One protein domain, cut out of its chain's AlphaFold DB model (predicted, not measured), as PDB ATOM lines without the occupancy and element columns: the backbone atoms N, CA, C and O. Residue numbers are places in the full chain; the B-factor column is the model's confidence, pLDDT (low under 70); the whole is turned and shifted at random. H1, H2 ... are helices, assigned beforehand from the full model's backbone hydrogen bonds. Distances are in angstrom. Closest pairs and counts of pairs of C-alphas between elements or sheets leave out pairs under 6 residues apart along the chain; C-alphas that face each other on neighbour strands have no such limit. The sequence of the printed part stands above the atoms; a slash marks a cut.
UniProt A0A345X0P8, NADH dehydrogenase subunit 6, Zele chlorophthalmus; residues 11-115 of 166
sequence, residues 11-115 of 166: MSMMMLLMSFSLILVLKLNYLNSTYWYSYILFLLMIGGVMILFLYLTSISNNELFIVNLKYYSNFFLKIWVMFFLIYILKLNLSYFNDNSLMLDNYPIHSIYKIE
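AT A GLANCE: This is residues 11 to 115 of the 166 residues of the protein "NADH dehydrogenase subunit 6" of Zele chlorophthalmus (UniProt A0A345X0P8). H1 and H2 lie side by side as a helical hairpin; the long H3 runs roughly alongside them across an open gap, and the short H4 ends a loose, flat frame. Residues 73 to 110, from H3 into H4, stand free. The 105 printed residues hold four named helices, H1 to H4 in order, and no named strand: all helix. The whole is extended, with a radius of gyration of the C-alphas of 20.5 A, spanning 65 by 33 by 9 A, only just flat.

IN THESE COORDINATES: Find C-alpha 11 at (130.839, 91.841, 54.411); from there H1, residues 11 to 31, runs 30.7 A. H2, residues 35 to 59, covers 37.0 A, and H3, residues 69 to 100, 47.4 A. H4, residues 108 to 115, ends at (98.706, 100.002, 78.384), 11.2 A from its first C-alpha.

HOW THE PARTS SIT: Look at Asn 29 and Ser 38, whose C-alphas, 5.7 A apart, are the closest of H1 and H2; these touch at a shallow tilt of 4 degrees, opposite ways. H3 is apart from H1, H2 and H4. Every O i to N i+4 pair is within hydrogen-bond range in H1, H2 and H4; in H3, 26 of 28 are.

THE WHOLE: The C-alphas of Asn 61 and Met 102 are the farthest apart, 65.7 A. The printed part has no cut, and no link is long. Confidence is low, under 70, at residues 33, 60 to 65, 67 and 92 to 115.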
ATOM      1  N   MET A  11     131.653  92.811  53.661       78.38
ATOM      2  CA  MET A  11     130.839  91.841  54.411       78.38
ATOM      3  C   MET A  11     131.095  91.844  55.929       78.38
ATOM      4  O   MET A  11     130.138  91.731  56.693       78.38
ATOM      5  N   SER A  12     132.346  91.991  56.399       78.62
ATOM      6  CA  SER A  12     132.619  92.021  57.847       78.62
ATOM      7  C   SER A  12     132.023  93.263  58.491       78.62
ATOM      8  O   SER A  12     131.484  93.175  59.595       78.62
ATOM      9  N   MET A  13     132.076  94.397  57.790       78.31
ATOM     10  CA  MET A  13     131.457  95.638  58.245       78.31
ATOM     11  C   MET A  13     129.930  95.507  58.318       78.31
ATOM     12  O   MET A  13     129.323  95.941  59.297       78.31
ATOM     13  N   MET A  14     129.305  94.842  57.341       83.19
ATOM     14  CA  MET A  14     127.863  94.600  57.360       83.19
ATOM     15  C   MET A  14     127.426  93.696  58.523       83.19
ATOM     16  O   MET A  14     126.443  94.003  59.199       83.19
ATOM     17  N   MET A  15     128.159  92.612  58.801       80.44
ATOM     18  CA  MET A  15     127.871  91.747  59.956       80.44
ATOM     19  C   MET A  15     127.955  92.518  61.284       80.44
ATOM     20  O   MET A  15     127.130  92.335  62.182       80.44
ATOM     21  N   LEU A  16     128.921  93.431  61.398       84.69
ATOM     22  CA  LEU A  16     129.090  94.277  62.578       84.69
ATOM     23  C   LEU A  16     127.917  95.262  62.726       84.69
ATOM     24  O   LEU A  16     127.370  95.423  63.816       84.69
ATOM     25  N   LEU A  17     127.458  95.844  61.620       85.25
ATOM     26  CA  LEU A  17     126.345  96.794  61.609       85.25
ATOM     27  C   LEU A  17     124.995  96.133  61.947       85.25
ATOM     28  O   LEU A  17     124.214  96.707  62.705       85.25
ATOM     29  N   MET A  18     124.753  94.901  61.479       84.75
ATOM     30  CA  MET A  18     123.568  94.107  61.851       84.75
ATOM     31  C   MET A  18     123.529  93.759  63.344       84.75
ATOM     32  O   MET A  18     122.486  93.852  63.988       84.75
ATOM     33  N   SER A  19     124.662  93.361  63.924       85.56
ATOM     34  CA  SER A  19     124.709  93.047  65.360       85.56
ATOM     35  C   SER A  19     124.528  94.294  66.233       85.56
ATOM     36  O   SER A  19     123.824  94.242  67.243       85.56
ATOM     37  N   PHE A  20     125.085  95.438  65.824       84.56
ATOM     38  CA  PHE A  20     124.880  96.708  66.518       84.56
ATOM     39  C   PHE A  20     123.414  97.170  66.485       84.56
ATOM     40  O   PHE A  20     122.888  97.592  67.517       84.56
ATOM     41  N   SER A  21     122.734  97.058  65.337       86.69
ATOM     42  CA  SER A  21     121.328  97.466  65.213       86.69
ATOM     43  C   SER A  21     120.398  96.608  66.080       86.69
ATOM     44  O   SER A  21     119.509  97.155  66.734       86.69
ATOM     45  N   LEU A  22     120.656  95.300  66.189       88.81
ATOM     46  CA  LEU A  22     119.939  94.408  67.111       88.81
ATOM     47  C   LEU A  22     120.088  94.847  68.575       88.81
ATOM     48  O   LEU A  22     119.091  94.963  69.291       88.81
ATOM     49  N   ILE A  23     121.313  95.149  69.018       86.81
ATOM     50  CA  ILE A  23     121.575  95.611  70.393       86.81
ATOM     51  C   ILE A  23     120.861  96.943  70.664       86.81
ATOM     52  O   ILE A  23     120.292  97.142  71.740       86.81
ATOM     53  N   LEU A  24     120.857  97.853  69.687       86.56
ATOM     54  CA  LEU A  24     120.229  99.166  69.815       86.56
ATOM     55  C   LEU A  24     118.705  99.061  69.953       86.56
ATOM     56  O   LEU A  24     118.125  99.723  70.812       86.56
ATOM     57  N   VAL A  25     118.057  98.196  69.173       88.25
ATOM     58  CA  VAL A  25     116.606  97.969  69.266       88.25
ATOM     59  C   VAL A  25     116.220  97.329  70.596       88.25
ATOM     60  O   VAL A  25     115.247  97.754  71.218       88.25
ATOM     61  N   LEU A  26     116.998  96.360  71.086       84.31
ATOM     62  CA  LEU A  26     116.779  95.778  72.413       84.31
ATOM     63  C   LEU A  26     116.926  96.826  73.525       84.31
ATOM     64  O   LEU A  26     116.109  96.869  74.443       84.31
ATOM     65  N   LYS A  27     117.908  97.729  73.415       82.62
ATOM     66  CA  LYS A  27     118.073  98.838  74.364       82.62
ATOM     67  C   LYS A  27     116.899  99.822  74.316       82.62
ATOM     68  O   LYS A  27     116.439 100.256  75.366       82.62
ATOM     69  N   LEU A  28     116.400 100.163  73.127       83.31
ATOM     70  CA  LEU A  28     115.240 101.051  72.972       83.31
ATOM     71  C   LEU A  28     113.954 100.428  73.523       83.31
ATOM     72  O   LEU A  28     113.168 101.136  74.144       83.31
ATOM     73  N   ASN A  29     113.768  99.116  73.355       81.38
ATOM     74  CA  ASN A  29     112.671  98.379  73.989       81.38
ATOM     75  C   ASN A  29     112.735  98.430  75.519       81.38
ATOM     76  O   ASN A  29     111.699  98.485  76.163       81.38
ATOM     77  N   TYR A  30     113.932  98.418  76.112       76.12
ATOM     78  CA  TYR A  30     114.065  98.522  77.568       76.12
ATOM     79  C   TYR A  30     113.739  99.928  78.100       76.12
ATOM     80  O   TYR A  30     113.256 100.066  79.218       76.12
ATOM     81  N   LEU A  31     114.025 100.972  77.315       75.38
ATOM     82  CA  LEU A  31     113.814 102.365  77.722       75.38
ATOM     83  C   LEU A  31     112.368 102.836  77.525       75.38
ATOM     84  O   LEU A  31     111.888 103.661  78.299       75.38
ATOM     85  N   ASN A  32     111.679 102.324  76.505       72.06
ATOM     86  CA  ASN A  32     110.321 102.736  76.175       72.06
ATOM     87  C   ASN A  32     109.317 101.680  76.636       72.06
ATOM     88  O   ASN A  32     109.403 100.525  76.235       72.06
ATOM     89  N   SER A  33     108.301 102.092  77.394       65.25
ATOM     90  CA  SER A  33     107.204 101.208  77.819       65.25
ATOM     91  C   SER A  33     106.360 100.682  76.650       65.25
ATOM     92  O   SER A  33     105.718  99.644  76.763       65.25
ATOM     93  N   THR A  34     106.364 101.371  75.505       72.31
ATOM     94  CA  THR A  34     105.598 100.978  74.316       72.31
ATOM     95  C   THR A  34     106.489 100.378  73.226       72.31
ATOM     96  O   THR A  34     107.348 101.066  72.671       72.31
ATOM     97  N   TYR A  35     106.194  99.139  72.823       74.81
ATOM     98  CA  TYR A  35     106.935  98.383  71.798       74.81
ATOM     99  C   TYR A  35     106.832  98.932  70.362       74.81
ATOM    100  O   TYR A  35     107.573  98.518  69.476       74.81
ATOM    101  N   TRP A  36     105.897  99.847  70.092       75.88
ATOM    102  CA  TRP A  36     105.579 100.285  68.728       75.88
ATOM    103  C   TRP A  36     106.707 101.083  68.077       75.88
ATOM    104  O   TRP A  36     107.056 100.854  66.920       75.88
ATOM    105  N   TYR A  37     107.314 101.994  68.831       73.75
ATOM    106  CA  TYR A  37     108.373 102.854  68.312       73.75
ATOM    107  C   TYR A  37     109.661 102.074  68.012       73.75
ATOM    108  O   TYR A  37     110.238 102.203  66.934       73.75
ATOM    109  N   SER A  38     110.093 101.222  68.942       81.75
ATOM    110  CA  SER A  38     111.259 100.348  68.777       81.75
ATOM    111  C   SER A  38     111.070  99.345  67.635       81.75
ATOM    112  O   SER A  38     112.022  99.081  66.900       81.75
ATOM    113  N   TYR A  39     109.851  98.837  67.433       84.25
ATOM    114  CA  TYR A  39     109.517  97.948  66.320       84.25
ATOM    115  C   TYR A  39     109.603  98.638  64.948       84.25
ATOM    116  O   TYR A  39     110.237  98.112  64.033       84.25
ATOM    117  N   ILE A  40     109.027  99.836  64.797       87.81
ATOM    118  CA  ILE A  40     109.102 100.592  63.532       87.81
ATOM    119  C   ILE A  40     110.562 100.939  63.202       87.81
ATOM    120  O   ILE A  40     110.999 100.790  62.060       87.81
ATOM    121  N   LEU A  41     111.342 101.341  64.209       83.62
ATOM    122  CA  LEU A  41     112.755 101.679  64.041       83.62
ATOM    123  C   LEU A  41     113.593 100.450  63.643       83.62
ATOM    124  O   LEU A  41     114.486 100.564  62.803       83.62
ATOM    125  N   PHE A  42     113.264  99.265  64.168       85.12
ATOM    126  CA  PHE A  42     113.885  98.001  63.760       85.12
ATOM    127  C   PHE A  42     113.665  97.687  62.279       85.12
ATOM    128  O   PHE A  42     114.626  97.401  61.561       85.12
ATOM    129  N   LEU A  43     112.417  97.775  61.812       85.31
ATOM    130  CA  LEU A  43     112.055  97.481  60.423       85.31
ATOM    131  C   LEU A  43     112.738  98.430  59.434       85.31
ATOM    132  O   LEU A  43     113.276  97.980  58.421       85.31
ATOM    133  N   LEU A  44     112.763  99.730  59.743       91.00
ATOM    134  CA  LEU A  44     113.439 100.730  58.912       91.00
ATOM    135  C   LEU A  44     114.944 100.456  58.808       91.00
ATOM    136  O   LEU A  44     115.508 100.509  57.714       91.00
ATOM    137  N   MET A  45     115.589 100.113  59.926       87.25
ATOM    138  CA  MET A  45     117.022  99.818  59.939       87.25
ATOM    139  C   MET A  45     117.348  98.542  59.161       87.25
ATOM    140  O   MET A  45     118.275  98.551  58.355       87.25
ATOM    141  N   ILE A  46     116.574  97.464  59.320       89.25
ATOM    142  CA  ILE A  46     116.787  96.225  58.554       89.25
ATOM    143  C   ILE A  46     116.597  96.437  57.053       89.25
ATOM    144  O   ILE A  46     117.421  95.956  56.274       89.25
ATOM    145  N   GLY A  47     115.574  97.195  56.645       89.81
ATOM    146  CA  GLY A  47     115.361  97.531  55.237       89.81
ATOM    147  C   GLY A  47     116.558  98.276  54.640       89.81
ATOM    148  O   GLY A  47     117.046  97.913  53.569       89.81
ATOM    149  N   GLY A  48     117.096  99.256  55.374       87.25
ATOM    150  CA  GLY A  48     118.297  99.992  54.969       87.25
ATOM    151  C   GLY A  48     119.534  99.101  54.823       87.25
ATOM    152  O   GLY A  48     120.260  99.215  53.834       87.25
ATOM    153  N   VAL A  49     119.758  98.167  55.755       87.19
ATOM    154  CA  VAL A  49     120.908  97.251  55.670       87.19
ATOM    155  C   VAL A  49     120.751  96.232  54.535       87.19
ATOM    156  O   VAL A  49     121.746  95.884  53.901       87.19
ATOM    157  N   MET A  50     119.532  95.790  54.207       83.31
ATOM    158  CA  MET A  50     119.299  94.889  53.067       83.31
ATOM    159  C   MET A  50     119.639  95.535  51.716       83.31
ATOM    160  O   MET A  50     120.230  94.886  50.856       83.31
ATOM    161  N   ILE A  51     119.325  96.817  51.528       86.94
ATOM    162  CA  ILE A  51     119.686  97.549  50.300       86.94
ATOM    163  C   ILE A  51     121.213  97.677  50.189       86.94
ATOM    164  O   ILE A  51     121.792  97.471  49.122       86.94
ATOM    165  N   LEU A  52     121.875  97.954  51.313       82.38
ATOM    166  CA  LEU A  52     123.331  98.066  51.389       82.38
ATOM    167  C   LEU A  52     124.024  96.716  51.116       82.38
ATOM    168  O   LEU A  52     125.071  96.685  50.470       82.38
ATOM    169  N   PHE A  53     123.412  95.599  51.521       81.06
ATOM    170  CA  PHE A  53     123.875  94.251  51.173       81.06
ATOM    171  C   PHE A  53     123.868  94.003  49.669       81.06
ATOM    172  O   PHE A  53     124.882  93.576  49.122       81.06
ATOM    173  N   LEU A  54     122.744  94.298  49.006       84.38
ATOM    174  CA  LEU A  54     122.590  94.120  47.560       84.38
ATOM    175  C   LEU A  54     123.608  94.955  46.781       84.38
ATOM    176  O   LEU A  54     124.178  94.484  45.799       84.38
ATOM    177  N   TYR A  55     123.878  96.177  47.242       86.06
ATOM    178  CA  TYR A  55     124.911  97.018  46.648       86.06
ATOM    179  C   TYR A  55     126.295  96.362  46.742       86.06
ATOM    180  O   TYR A  55     126.998  96.242  45.739       86.06
ATOM    181  N   LEU A  56     126.681  95.884  47.925       77.69
ATOM    182  CA  LEU A  56     128.021  95.344  48.151       77.69
ATOM    183  C   LEU A  56     128.257  94.003  47.445       77.69
ATOM    184  O   LEU A  56     129.335  93.815  46.884       77.69
ATOM    185  N   THR A  57     127.265  93.108  47.407       78.38
ATOM    186  CA  THR A  57     127.376  91.839  46.665       78.38
ATOM    187  C   THR A  57     127.460  92.048  45.155       78.38
ATOM    188  O   THR A  57     128.087  91.246  44.470       78.38
ATOM    189  N   SER A  58     126.887  93.137  44.631       81.00
ATOM    190  CA  SER A  58     126.956  93.462  43.199       81.00
ATOM    191  C   SER A  58     128.317  94.009  42.740       81.00
ATOM    192  O   SER A  58     128.601  94.005  41.544       81.00
ATOM    193  N   ILE A  59     129.155  94.480  43.672       73.12
ATOM    194  CA  ILE A  59     130.407  95.204  43.385       73.12
ATOM    195  C   ILE A  59     131.658  94.417  43.790       73.12
ATOM    196  O   ILE A  59     132.738  94.670  43.258       73.12
ATOM    197  N   SER A  60     131.558  93.473  44.727       69.75
ATOM    198  CA  SER A  60     132.736  92.747  45.202       69.75
ATOM    199  C   SER A  60     133.195  91.663  44.222       69.75
ATOM    200  O   SER A  60     132.439  90.745  43.913       69.75
ATOM    201  N   ASN A  61     134.476  91.703  43.835       54.75
ATOM    202  CA  ASN A  61     135.195  90.516  43.370       54.75
ATOM    203  C   ASN A  61     135.106  89.433  44.461       54.75
ATOM    204  O   ASN A  61     135.260  89.755  45.638       54.75
ATOM    205  N   ASN A  62     134.877  88.171  44.081       64.12
ATOM    206  CA  ASN A  62     134.752  87.009  44.979       64.12
ATOM    207  C   ASN A  62     136.073  86.641  45.699       64.12
ATOM    208  O   ASN A  62     136.519  85.493  45.659       64.12
ATOM    209  N   GLU A  63     136.744  87.597  46.338       66.31
ATOM    210  CA  GLU A  63     137.906  87.322  47.174       66.31
ATOM    211  C   GLU A  63     137.467  86.624  48.463       66.31
ATOM    212  O   GLU A  63     136.478  86.993  49.101       66.31
ATOM    213  N   LEU A  64     138.209  85.583  48.849       67.81
ATOM    214  CA  LEU A  64     137.942  84.828  50.067       67.81
ATOM    215  C   LEU A  64     137.973  85.763  51.282       67.81
ATOM    216  O   LEU A  64     138.925  86.509  51.511       67.81
ATOM    217  N   PHE A  65     136.912  85.694  52.077       67.31
ATOM    218  CA  PHE A  65     136.726  86.508  53.268       67.31
ATOM    219  C   PHE A  65     137.762  86.158  54.350       67.31
ATOM    220  O   PHE A  65     137.644  85.141  55.032       67.31
ATOM    221  N   ILE A  66     138.772  87.015  54.536       72.81
ATOM    222  CA  ILE A  66     139.771  86.866  55.605       72.81
ATOM    223  C   ILE A  66     139.347  87.712  56.810       72.81
ATOM    224  O   ILE A  66     139.443  88.940  56.811       72.81
ATOM    225  N   VAL A  67     138.880  87.038  57.859       69.75
ATOM    226  CA  VAL A  67     138.494  87.657  59.133       69.75
ATOM    227  C   VAL A  67     139.711  87.798  60.032       69.75
ATOM    228  O   VAL A  67     140.264  86.802  60.497       69.75
ATOM    229  N   ASN A  68     140.085  89.028  60.385       77.38
ATOM    230  CA  ASN A  68     141.082  89.225  61.434       77.38
ATOM    231  C   ASN A  68     140.463  88.987  62.824       77.38
ATOM    232  O   ASN A  68     139.993  89.922  63.478       77.38
ATOM    233  N   LEU A  69     140.520  87.741  63.303       76.88
ATOM    234  CA  LEU A  69     139.997  87.309  64.610       76.88
ATOM    235  C   LEU A  69     140.488  88.167  65.792       76.88
ATOM    236  O   LEU A  69     139.737  88.397  66.735       76.88
ATOM    237  N   LYS A  70     141.711  88.715  65.722       78.44
ATOM    238  CA  LYS A  70     142.286  89.581  66.769       78.44
ATOM    239  C   LYS A  70     141.532  90.908  66.957       78.44
ATOM    240  O   LYS A  70     141.500  91.446  68.059       78.44
ATOM    241  N   TYR A  71     140.919  91.445  65.900       77.00
ATOM    242  CA  TYR A  71     140.104  92.664  66.011       77.00
ATOM    243  C   TYR A  71     138.751  92.352  66.631       77.00
ATOM    244  O   TYR A  71     138.301  93.082  67.512       77.00
ATOM    245  N   TYR A  72     138.142  91.242  66.215       77.75
ATOM    246  CA  TYR A  72     136.876  90.787  66.773       77.75
ATOM    247  C   TYR A  72     137.000  90.458  68.257       77.75
ATOM    248  O   TYR A  72     136.162  90.902  69.035       77.75
ATOM    249  N   SER A  73     138.065  89.774  68.683       81.00
ATOM    250  CA  SER A  73     138.276  89.481  70.104       81.00
ATOM    251  C   SER A  73     138.420  90.755  70.945       81.00
ATOM    252  O   SER A  73     137.790  90.870  71.993       81.00
ATOM    253  N   ASN A  74     139.165  91.755  70.460       82.62
ATOM    254  CA  ASN A  74     139.281  93.049  71.134       82.62
ATOM    255  C   ASN A  74     137.938  93.802  71.183       82.62
ATOM    256  O   ASN A  74     137.602  94.428  72.186       82.62
ATOM    257  N   PHE A  75     137.142  93.730  70.115       82.81
ATOM    258  CA  PHE A  75     135.811  94.335  70.075       82.81
ATOM    259  C   PHE A  75     134.851  93.679  71.077       82.81
ATOM    260  O   PHE A  75     134.205  94.382  71.855       82.81
ATOM    261  N   PHE A  76     134.815  92.344  71.127       84.50
ATOM    262  CA  PHE A  76     134.013  91.615  72.107       84.50
ATOM    263  C   PHE A  76     134.442  91.935  73.539       84.50
ATOM    264  O   PHE A  76     133.580  92.207  74.368       84.50
ATOM    265  N   LEU A  77     135.746  92.005  73.826       87.69
ATOM    266  CA  LEU A  77     136.235  92.404  75.149       87.69
ATOM    267  C   LEU A  77     135.719  93.788  75.565       87.69
ATOM    268  O   LEU A  77     135.244  93.950  76.686       87.69
ATOM    269  N   LYS A  78     135.732  94.775  74.662       85.62
ATOM    270  CA  LYS A  78     135.192  96.116  74.951       85.62
ATOM    271  C   LYS A  78     133.694  96.092  75.255       85.62
ATOM    272  O   LYS A  78     133.252  96.779  76.173       85.62
ATOM    273  N   ILE A  79     132.924  95.293  74.516       87.44
ATOM    274  CA  ILE A  79     131.487  95.117  74.768       87.44
ATOM    275  C   ILE A  79     131.253  94.495  76.146       87.44
ATOM    276  O   ILE A  79     130.420  94.984  76.905       87.44
ATOM    277  N   TRP A  80     132.010  93.452  76.488       87.81
ATOM    278  CA  TRP A  80     131.926  92.798  77.792       87.81
ATOM    279  C   TRP A  80     132.224  93.766  78.938       87.81
ATOM    280  O   TRP A  80     131.459  93.825  79.899       87.81
ATOM    281  N   VAL A  81     133.271  94.585  78.809       89.00
ATOM    282  CA  VAL A  81     133.598  95.620  79.803       89.00
ATOM    283  C   VAL A  81     132.465  96.642  79.932       89.00
ATOM    284  O   VAL A  81     132.103  97.013  81.046       89.00
ATOM    285  N   MET A  82     131.849  97.059  78.823       86.94
ATOM    286  CA  MET A  82     130.709  97.981  78.859       86.94
ATOM    287  C   MET A  82     129.509  97.378  79.604       86.94
ATOM    288  O   MET A  82     128.922  98.048  80.453       86.94
ATOM    289  N   PHE A  83     129.160  96.118  79.333       85.81
ATOM    290  CA  PHE A  83     128.077  95.437  80.052       85.81
ATOM    291  C   PHE A  83     128.383  95.276  81.539       85.81
ATOM    292  O   PHE A  83     127.496  95.483  82.367       85.81
ATOM    293  N   PHE A  84     129.633  94.972  81.884       86.56
ATOM    294  CA  PHE A  84     130.059  94.859  83.274       86.56
ATOM    295  C   PHE A  84     129.926  96.193  84.023       86.56
ATOM    296  O   PHE A  84     129.395  96.229  85.132       86.56
ATOM    297  N   LEU A  85     130.303  97.310  83.390       85.44
ATOM    298  CA  LEU A  85     130.119  98.649  83.961       85.44
ATOM    299  C   LEU A  85     128.637  98.989  84.169       85.44
ATOM    300  O   LEU A  85     128.270  99.503  85.223       85.44
ATOM    301  N   ILE A  86     127.772  98.665  83.203       83.62
ATOM    302  CA  ILE A  86     126.319  98.872  83.332       83.62
ATOM    303  C   ILE A  86     125.753  98.043  84.494       83.62
ATOM    304  O   ILE A  86     124.918  98.539  85.251       83.62
ATOM    305  N   TYR A  87     126.213  96.802  84.658       82.75
ATOM    306  CA  TYR A  87     125.781  95.930  85.749       82.75
ATOM    307  C   TYR A  87     126.163  96.494  87.125       82.75
ATOM    308  O   TYR A  87     125.313  96.556  88.013       82.75
ATOM    309  N   ILE A  88     127.396  96.989  87.281       82.94
ATOM    310  CA  ILE A  88     127.847  97.640  88.521       82.94
ATOM    311  C   ILE A  88     127.014  98.890  88.823       82.94
ATOM    312  O   ILE A  88     126.568  99.076  89.955       82.94
ATOM    313  N   LEU A  89     126.761  99.732  87.817       79.69
ATOM    314  CA  LEU A  89     125.936 100.930  87.993       79.69
ATOM    315  C   LEU A  89     124.517 100.573  88.451       79.69
ATOM    316  O   LEU A  89     123.978 101.236  89.337       79.69
ATOM    317  N   LYS A  90     123.927  99.507  87.895       74.50
ATOM    318  CA  LYS A  90     122.592  99.042  88.284       74.50
ATOM    319  C   LYS A  90     122.555  98.512  89.718       74.50
ATOM    320  O   LYS A  90     121.615  98.839  90.433       74.50
ATOM    321  N   LEU A  91     123.569  97.750  90.138       73.81
ATOM    322  CA  LEU A  91     123.686  97.278  91.522       73.81
ATOM    323  C   LEU A  91     123.747  98.454  92.503       73.81
ATOM    324  O   LEU A  91     122.975  98.493  93.457       73.81
ATOM    325  N   ASN A  92     124.593  99.452  92.232       69.31
ATOM    326  CA  ASN A  92     124.681 100.640  93.084       69.31
ATOM    327  C   ASN A  92     123.345 101.395  93.152       69.31
ATOM    328  O   ASN A  92     122.919 101.778  94.236       69.31
ATOM    329  N   LEU A  93     122.653 101.562  92.021       60.06
ATOM    330  CA  LEU A  93     121.340 102.213  91.982       60.06
ATOM    331  C   LEU A  93     120.274 101.442  92.777       60.06
ATOM    332  O   LEU A  93     119.488 102.083  93.468       60.06
ATOM    333  N   SER A  94     120.258 100.103  92.748       59.06
ATOM    334  CA  SER A  94     119.321  99.322  93.575       59.06
ATOM    335  C   SER A  94     119.566  99.500  95.076       59.06
ATOM    336  O   SER A  94     118.605  99.686  95.814       59.06
ATOM    337  N   TYR A  95     120.829  99.562  95.520       57.62
ATOM    338  CA  TYR A  95     121.151  99.795  96.936       57.62
ATOM    339  C   TYR A  95     120.774 101.205  97.423       57.62
ATOM    340  O   TYR A  95     120.485 101.383  98.603       57.62
ATOM    341  N   PHE A  96     120.744 102.204  96.534       52.56
ATOM    342  CA  PHE A  96     120.256 103.547  96.872       52.56
ATOM    343  C   PHE A  96     118.726 103.656  96.850       52.56
ATOM    344  O   PHE A  96     118.170 104.461  97.596       52.56
ATOM    345  N   ASN A  97     118.041 102.852  96.031       52.00
ATOM    346  CA  ASN A  97     116.588 102.935  95.890       52.00
ATOM    347  C   ASN A  97     115.841 102.278  97.062       52.00
ATOM    348  O   ASN A  97     114.791 102.786  97.458       52.00
ATOM    349  N   ASP A  98     116.402 101.226  97.672       49.53
ATOM    350  CA  ASP A  98     115.765 100.501  98.785       49.53
ATOM    351  C   ASP A  98     115.565 101.357 100.052       49.53
ATOM    352  O   ASP A  98     114.633 101.115 100.816       49.53
ATOM    353  N   ASN A  99     116.337 102.434 100.234       47.62
ATOM    354  CA  ASN A  99     116.146 103.378 101.346       47.62
ATOM    355  C   ASN A  99     115.118 104.493 101.057       47.62
ATOM    356  O   ASN A  99     114.883 105.340 101.917       47.62
ATOM    357  N   SER A 100     114.484 104.499  99.879       45.78
ATOM    358  CA  SER A 100     113.477 105.502  99.481       45.78
ATOM    359  C   SER A 100     112.110 104.909  99.102       45.78
ATOM    360  O   SER A 100     111.237 105.614  98.600       45.78
ATOM    361  N   LEU A 101     111.871 103.627  99.395       46.72
ATOM    362  CA  LEU A 101     110.609 102.923  99.119       46.72
ATOM    363  C   LEU A 101     109.543 103.119 100.215       46.72
ATOM    364  O   LEU A 101     108.897 102.166 100.643       46.72
ATOM    365  N   MET A 102     109.338 104.356 100.671       46.16
ATOM    366  CA  MET A 102     108.227 104.701 101.573       46.16
ATOM    367  C   MET A 102     107.368 105.872 101.094       46.16
ATOM    368  O   MET A 102     106.596 106.398 101.891       46.16
ATOM    369  N   LEU A 103     107.435 106.280  99.817       47.56
ATOM    370  CA  LEU A 103     106.551 107.363  99.368       47.56
ATOM    371  C   LEU A 103     105.677 107.157  98.142       47.56
ATOM    372  O   LEU A 103     104.628 107.784  98.116       47.56
ATOM    373  N   ASP A 104     105.944 106.241  97.218       40.78
ATOM    374  CA  ASP A 104     105.164 106.248  95.973       40.78
ATOM    375  C   ASP A 104     104.479 104.905  95.699       40.78
ATOM    376  O   ASP A 104     104.691 104.240  94.687       40.78
ATOM    377  N   ASN A 105     103.556 104.548  96.598       45.66
ATOM    378  CA  ASN A 105     102.391 103.729  96.258       45.66
ATOM    379  C   ASN A 105     101.458 104.536  95.331       45.66
ATOM    380  O   ASN A 105     100.327 104.863  95.690       45.66
ATOM    381  N   TYR A 106     101.919 104.857  94.122       46.75
ATOM    382  CA  TYR A 106     101.039 105.223  93.014       46.75
ATOM    383  C   TYR A 106     100.838 103.987  92.152       46.75
ATOM    384  O   TYR A 106     101.761 103.200  91.938       46.75
ATOM    385  N   PRO A 107      99.600 103.725  91.731       48.91
ATOM    386  CA  PRO A 107      99.162 102.363  91.588       48.91
ATOM    387  C   PRO A 107      99.783 101.775  90.332       48.91
ATOM    388  O   PRO A 107      99.639 102.325  89.238       48.91
ATOM    389  N   ILE A 108     100.355 100.584  90.476       55.34
ATOM    390  CA  ILE A 108     100.676  99.667  89.377       55.34
ATOM    391  C   ILE A 108      99.489  99.556  88.388       55.34
ATOM    392  O   ILE A 108      99.660  99.385  87.188       55.34
ATOM    393  N   HIS A 109      98.264  99.774  88.880       49.56
ATOM    394  CA  HIS A 109      97.021  99.840  88.117       49.56
ATOM    395  C   HIS A 109      96.946 100.985  87.083       49.56
ATOM    396  O   HIS A 109      96.208 100.864  86.109       49.56
ATOM    397  N   SER A 110      97.688 102.084  87.257       54.28
ATOM    398  CA  SER A 110      97.751 103.194  86.290       54.28
ATOM    399  C   SER A 110      98.569 102.829  85.050       54.28
ATOM    400  O   SER A 110      98.140 103.128  83.941       54.28
ATOM    401  N   ILE A 111      99.669 102.090  85.219       57.56
ATOM    402  CA  ILE A 111     100.503 101.585  84.120       57.56
ATOM    403  C   ILE A 111      99.725 100.567  83.279       57.56
ATOM    404  O   ILE A 111      99.631 100.734  82.066       57.56
ATOM    405  N   TYR A 112      99.044  99.608  83.915       55.97
ATOM    406  CA  TYR A 112      98.180  98.663  83.196       55.97
ATOM    407  C   TYR A 112      96.971  99.341  82.535       55.97
ATOM    408  O   TYR A 112      96.553  98.929  81.453       55.97
ATOM    409  N   LYS A 113      96.410 100.405  83.132       52.09
ATOM    410  CA  LYS A 113      95.354 101.207  82.486       52.09
ATOM    411  C   LYS A 113      95.876 101.983  81.285       52.09
ATOM    412  O   LYS A 113      95.172 102.031  80.282       52.09
ATOM    413  N   ILE A 114      97.082 102.544  81.353       56.00
ATOM    414  CA  ILE A 114      97.716 103.240  80.227       56.00
ATOM    415  C   ILE A 114      97.976 102.253  79.086       56.00
ATOM    416  O   ILE A 114      97.565 102.525  77.958       56.00
ATOM    417  N   GLU A 115      98.528 101.073  79.374       56.31
ATOM    418  CA  GLU A 115      98.706 100.002  78.384       56.31
ATOM    419  C   GLU A 115      97.375  99.573  77.754       56.31
ATOM    420  O   GLU A 115      97.281  99.492  76.529       56.31
TER     421      GLU A 115